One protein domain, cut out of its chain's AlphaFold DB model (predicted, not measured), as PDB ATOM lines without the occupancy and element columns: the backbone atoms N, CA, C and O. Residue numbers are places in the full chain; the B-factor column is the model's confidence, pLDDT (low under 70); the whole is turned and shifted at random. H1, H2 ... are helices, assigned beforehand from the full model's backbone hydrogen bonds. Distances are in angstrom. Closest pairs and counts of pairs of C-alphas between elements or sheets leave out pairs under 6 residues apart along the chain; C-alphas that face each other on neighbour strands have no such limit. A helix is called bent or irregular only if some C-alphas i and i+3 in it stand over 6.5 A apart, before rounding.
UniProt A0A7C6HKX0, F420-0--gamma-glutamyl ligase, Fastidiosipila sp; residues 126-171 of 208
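AT A GLANCE: This is residues 126 to 171 of the 208 residues of the protein "F420-0--gamma-glutamyl ligase" of Fastidiosipila sp (UniProt A0A7C6HKX0). A long helix, H2, has a short helix, H1, set crosswise on one side of it, and beyond H2 a tail with no named element, residues 159 to 171, bends back toward the side where H1 lies. Residues 158 to 163 stick out. The printed part has 46 residues with two named helices, H1 then H2, and no named strand: all helix. It is only just compact, close to loose, with a radius of gyration of the C-alphas of 10.9 A, and spans 29 by 21 by 12 A.

IN THESE COORDINATES: Find C-alpha 129 at (155.806, 188.705, 268.253); here H1 begins, residues 129 to 136, 9.9 A long. It is neither bent nor irregular, but only just: C-alphas 133 and 136 are 6.1 A apart. After a tight link, H2, residues 142 to 158, runs 25.2 A to C-alpha 158 at (149.723, 194.781, 282.696).

HOW THE PARTS SIT: Look at Ile 129 and Ile 149, the closest C-alphas of H1 and H2, 6.9 A apart. The helices touch, H2 with residues 145 to 149 alone, about perpendicular at 74 degrees. In H1 and H2 every O i to N i+4 pair is within hydrogen-bond range.

THE WHOLE: The C-alphas farthest apart, of Glu 143 and Thr 171, are 31.2 A apart. The printed part has no cut. Residue 126 and residues 157 to 171 are under pLDDT 70.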
ATOM      1  N   GLU A 126     149.320 195.978 270.204       65.75
ATOM      2  CA  GLU A 126     150.228 195.153 269.398       65.75
ATOM      3  C   GLU A 126     151.543 194.823 270.135       65.75
ATOM      4  O   GLU A 126     152.335 195.688 270.547       65.75
ATOM      5  N   VAL A 127     151.828 193.524 270.239       71.25
ATOM      6  CA  VAL A 127     153.157 192.997 270.565       71.25
ATOM      7  C   VAL A 127     153.810 192.533 269.271       71.25
ATOM      8  O   VAL A 127     153.234 191.751 268.517       71.25
ATOM      9  N   LYS A 128     155.035 192.988 268.994       76.12
ATOM     10  CA  LYS A 128     155.794 192.531 267.823       76.12
ATOM     11  C   LYS A 128     156.340 191.124 268.070       76.12
ATOM     12  O   LYS A 128     157.530 190.958 268.318       76.12
ATOM     13  N   ILE A 129     155.476 190.115 267.984       80.44
ATOM     14  CA  ILE A 129     155.806 188.705 268.253       80.44
ATOM     15  C   ILE A 129     157.032 188.266 267.448       80.44
ATOM     16  O   ILE A 129     157.975 187.722 268.010       80.44
ATOM     17  N   LYS A 130     157.065 188.594 266.150       78.56
ATOM     18  CA  LYS A 130     158.210 188.280 265.288       78.56
ATOM     19  C   LYS A 130     159.512 188.929 265.770       78.56
ATOM     20  O   LYS A 130     160.552 188.297 265.725       78.56
ATOM     21  N   TYR A 131     159.465 190.172 266.251       81.12
ATOM     22  CA  TYR A 131     160.658 190.832 266.783       81.12
ATOM     23  C   TYR A 131     161.157 190.142 268.057       81.12
ATOM     24  O   TYR A 131     162.354 189.911 268.201       81.12
ATOM     25  N   LEU A 132     160.241 189.782 268.963       83.31
ATOM     26  CA  LEU A 132     160.597 189.040 270.170       83.31
ATOM     27  C   LEU A 132     161.228 187.690 269.818       83.31
ATOM     28  O   LEU A 132     162.274 187.365 270.364       83.31
ATOM     29  N   ALA A 133     160.645 186.956 268.869       84.19
ATOM     30  CA  ALA A 133     161.174 185.676 268.414       84.19
ATOM     31  C   ALA A 133     162.551 185.808 267.739       84.19
ATOM     32  O   ALA A 133     163.479 185.099 268.106       84.19
ATOM     33  N   ASP A 134     162.702 186.746 266.801       83.12
ATOM     34  CA  ASP A 134     163.909 186.855 265.972       83.12
ATOM     35  C   ASP A 134     165.091 187.518 266.707       83.12
ATOM     36  O   ASP A 134     166.241 187.275 266.345       83.12
ATOM     37  N   TYR A 135     164.834 188.371 267.710       84.69
ATOM     38  CA  TYR A 135     165.877 189.191 268.350       84.69
ATOM     39  C   TYR A 135     165.990 189.031 269.866       84.69
ATOM     40  O   TYR A 135     167.094 189.112 270.396       84.69
ATOM     41  N   THR A 136     164.878 188.876 270.591       84.25
ATOM     42  CA  THR A 136     164.902 188.793 272.067       84.25
ATOM     43  C   THR A 136     165.079 187.357 272.549       84.25
ATOM     44  O   THR A 136     165.795 187.109 273.513       84.25
ATOM     45  N   PHE A 137     164.452 186.417 271.849       88.44
ATOM     46  CA  PHE A 137     164.408 184.995 272.168       88.44
ATOM     47  C   PHE A 137     164.996 184.149 271.033       88.44
ATOM     48  O   PHE A 137     164.576 183.015 270.834       88.44
ATOM     49  N   SER A 138     165.973 184.696 270.299       89.19
ATOM     50  CA  SER A 138     166.556 184.080 269.095       89.19
ATOM     51  C   SER A 138     167.150 182.688 269.326       89.19
ATOM     52  O   SER A 138     167.257 181.901 268.391       89.19
ATOM     53  N   GLU A 139     167.541 182.395 270.567       90.94
ATOM     54  CA  GLU A 139     168.121 181.113 270.977       90.94
ATOM     55  C   GLU A 139     167.064 180.076 271.401       90.94
ATOM     56  O   GLU A 139     167.401 178.913 271.618       90.94
ATOM     57  N   LEU A 140     165.797 180.480 271.552       92.12
ATOM     58  CA  LEU A 140     164.710 179.605 271.989       92.12
ATOM     59  C   LEU A 140     163.943 179.051 270.786       92.12
ATOM     60  O   LEU A 140     163.827 179.682 269.736       92.12
ATOM     61  N   SER A 141     163.370 177.858 270.943       88.75
ATOM     62  CA  SER A 141     162.521 177.242 269.920       88.75
ATOM     63  C   SER A 141     161.473 176.323 270.548       88.75
ATOM     64  O   SER A 141     161.582 175.952 271.714       88.75
ATOM     65  N   GLY A 142     160.445 175.960 269.776       89.06
ATOM     66  CA  GLY A 142     159.380 175.075 270.255       89.06
ATOM     67  C   GLY A 142     158.604 175.668 271.436       89.06
ATOM     68  O   GLY A 142     158.328 176.868 271.458       89.06
ATOM     69  N   GLU A 143     158.260 174.823 272.408       89.69
ATOM     70  CA  GLU A 143     157.437 175.199 273.569       89.69
ATOM     71  C   GLU A 143     158.088 176.293 274.432       89.69
ATOM     72  O   GLU A 143     157.394 177.198 274.892       89.69
ATOM     73  N   GLU A 144     159.417 176.277 274.588       88.12
ATOM     74  CA  GLU A 144     160.138 177.273 275.397       88.12
ATOM     75  C   GLU A 144     160.020 178.688 274.806       88.12
ATOM     76  O   GLU A 144     159.859 179.665 275.539       88.12
ATOM     77  N   LEU A 145     160.058 178.812 273.474       88.19
ATOM     78  CA  LEU A 145     159.859 180.093 272.792       88.19
ATOM     79  C   LEU A 145     158.414 180.583 272.943       88.19
ATOM     80  O   LEU A 145     158.184 181.764 273.206       88.19
ATOM     81  N   GLU A 146     157.443 179.683 272.781       86.44
ATOM     82  CA  GLU A 146     156.022 180.007 272.915       86.44
ATOM     83  C   GLU A 146     155.695 180.506 274.328       86.44
ATOM     84  O   GLU A 146     155.026 181.529 274.481       86.44
ATOM     85  N   GLU A 147     156.228 179.852 275.362       88.88
ATOM     86  CA  GLU A 147     156.033 180.250 276.756       88.88
ATOM     87  C   GLU A 147     156.623 181.639 277.049       88.88
ATOM     88  O   GLU A 147     155.955 182.479 277.663       88.88
ATOM     89  N   GLN A 148     157.830 181.936 276.551       87.50
ATOM     90  CA  GLN A 148     158.441 183.260 276.724       87.50
ATOM     91  C   GLN A 148     157.688 184.359 275.969       87.50
ATOM     92  O   GLN A 148     157.504 185.458 276.500       87.50
ATOM     93  N   ILE A 149     157.185 184.071 274.764       85.56
ATOM     94  CA  ILE A 149     156.342 185.010 274.015       85.56
ATOM     95  C   ILE A 149     155.031 185.268 274.768       85.56
ATOM     96  O   ILE A 149     154.656 186.430 274.937       85.56
ATOM     97  N   ARG A 150     154.351 184.226 275.266       86.19
ATOM     98  CA  ARG A 150     153.127 184.379 276.074       86.19
ATOM     99  C   ARG A 150     153.381 185.217 277.323       86.19
ATOM    100  O   ARG A 150     152.606 186.126 277.613       86.19
ATOM    101  N   SER A 151     154.480 184.951 278.026       85.00
ATOM    102  CA  SER A 151     154.895 185.718 279.203       85.00
ATOM    103  C   SER A 151     155.124 187.197 278.869       85.00
ATOM    104  O   SER A 151     154.588 188.077 279.540       85.00
ATOM    105  N   ALA A 152     155.829 187.485 277.770       82.56
ATOM    106  CA  ALA A 152     156.069 188.851 277.305       82.56
ATOM    107  C   ALA A 152     154.775 189.585 276.911       82.56
ATOM    108  O   ALA A 152     154.643 190.783 277.166       82.56
ATOM    109  N   ILE A 153     153.808 188.878 276.313       79.44
ATOM    110  CA  ILE A 153     152.492 189.438 275.983       79.44
ATOM    111  C   ILE A 153     151.724 189.803 277.261       79.44
ATOM    112  O   ILE A 153     151.225 190.923 277.353       79.44
ATOM    113  N   ARG A 154     151.680 188.914 278.265       81.75
ATOM    114  CA  ARG A 154     151.012 189.182 279.556       81.75
ATOM    115  C   ARG A 154     151.640 190.365 280.286       81.75
ATOM    116  O   ARG A 154     150.932 191.283 280.681       81.75
ATOM    117  N   ALA A 155     152.969 190.391 280.375       76.94
ATOM    118  CA  ALA A 155     153.693 191.477 281.029       76.94
ATOM    119  C   ALA A 155     153.393 192.847 280.394       76.94
ATOM    120  O   ALA A 155     153.290 193.843 281.099       76.94
ATOM    121  N   LYS A 156     153.217 192.904 279.067       70.88
ATOM    122  CA  LYS A 156     152.896 194.150 278.356       70.88
ATOM    123  C   LYS A 156     151.423 194.560 278.475       70.88
ATOM    124  O   LYS A 156     151.138 195.751 278.370       70.88
ATOM    125  N   ALA A 157     150.509 193.613 278.693       66.00
ATOM    126  CA  ALA A 157     149.108 193.915 278.986       66.00
ATOM    127  C   ALA A 157     148.955 194.614 280.351       66.00
ATOM    128  O   ALA A 157     148.185 195.564 280.466       66.00
ATOM    129  N   ASP A 158     149.750 194.206 281.344       59.88
ATOM    130  CA  ASP A 158     149.723 194.781 282.696       59.88
ATOM    131  C   ASP A 158     150.380 196.175 282.788       59.88
ATOM    132  O   ASP A 158     150.016 196.978 283.648       59.88
ATOM    133  N   ASP A 159     151.340 196.490 281.908       57.34
ATOM    134  CA  ASP A 159     152.206 197.676 282.044       57.34
ATOM    135  C   ASP A 159     151.604 198.985 281.490       57.34
ATOM    136  O   ASP A 159     152.265 200.024 281.494       57.34
ATOM    137  N   GLY A 160     150.349 198.955 281.023       53.00
ATOM    138  CA  GLY A 160     149.539 200.149 280.757       53.00
ATOM    139  C   GLY A 160     150.277 201.284 280.032       53.00
ATOM    140  O   GLY A 160     150.617 202.302 280.635       53.00
ATOM    141  N   ASP A 161     150.487 201.120 278.726       54.53
ATOM    142  CA  ASP A 161     150.748 202.221 277.785       54.53
ATOM    143  C   ASP A 161     152.016 203.076 278.022       54.53
ATOM    144  O   ASP A 161     152.044 204.281 277.761       54.53
ATOM    145  N   LYS A 162     153.121 202.474 278.484       45.09
ATOM    146  CA  LYS A 162     154.404 203.190 278.617       45.09
ATOM    147  C   LYS A 162     155.479 202.655 277.682       45.09
ATOM    148  O   LYS A 162     156.197 201.711 277.985       45.09
ATOM    149  N   SER A 163     155.589 203.319 276.530       47.56
ATOM    150  CA  SER A 163     156.839 203.579 275.799       47.56
ATOM    151  C   SER A 163     157.947 202.518 275.944       47.56
ATOM    152  O   SER A 163     158.986 202.769 276.558       47.56
ATOM    153  N   SER A 164     157.766 201.342 275.348       48.66
ATOM    154  CA  SER A 164     158.888 200.422 275.133       48.66
ATOM    155  C   SER A 164     159.353 200.535 273.683       48.66
ATOM    156  O   SER A 164     158.535 200.702 272.785       48.66
ATOM    157  N   MET A 165     160.655 200.384 273.418       46.53
ATOM    158  CA  MET A 165     161.216 200.355 272.050       46.53
ATOM    159  C   MET A 165     160.513 199.330 271.128       46.53
ATOM    160  O   MET A 165     160.608 199.404 269.905       46.53
ATOM    161  N   SER A 166     159.748 198.389 271.698       47.72
ATOM    162  CA  SER A 166     158.909 197.439 270.964       47.72
ATOM    163  C   SER A 166     157.700 198.070 270.248       47.72
ATOM    164  O   SER A 166     157.213 197.478 269.283       47.72
ATOM    165  N   SER A 167     157.217 199.248 270.669       52.94
ATOM    166  CA  SER A 167     156.082 199.964 270.052       52.94
ATOM    167  C   SER A 167     156.493 201.019 269.017       52.94
ATOM    168  O   SER A 167     155.629 201.619 268.385       52.94
ATOM    169  N   GLU A 168     157.790 201.250 268.789       45.31
ATOM    170  CA  GLU A 168     158.238 202.231 267.791       45.31
ATOM    171  C   GLU A 168     157.884 201.787 266.361       45.31
ATOM    172  O   GLU A 168     158.238 200.688 265.929       45.31
ATOM    173  N   GLY A 169     157.196 202.639 265.600       51.59
ATOM    174  CA  GLY A 169     156.909 202.421 264.176       51.59
ATOM    175  C   GLY A 169     155.564 201.764 263.848       51.59
ATOM    176  O   GLY A 169     155.328 201.466 262.677       51.59
ATOM    177  N   THR A 170     154.672 201.547 264.820       55.62
ATOM    178  CA  THR A 170     153.270 201.240 264.504       55.62
ATOM    179  C   THR A 170     152.523 202.545 264.238       55.62
ATOM    180  O   THR A 170     152.535 203.476 265.042       55.62
ATOM    181  N   THR A 171     151.888 202.660 263.071       57.06
ATOM    182  CA  THR A 171     150.890 203.712 262.859       57.06
ATOM    183  C   THR A 171     149.751 203.444 263.842       57.06
ATOM    184  O   THR A 171     149.239 202.325 263.816       57.06
TER     185      THR A 171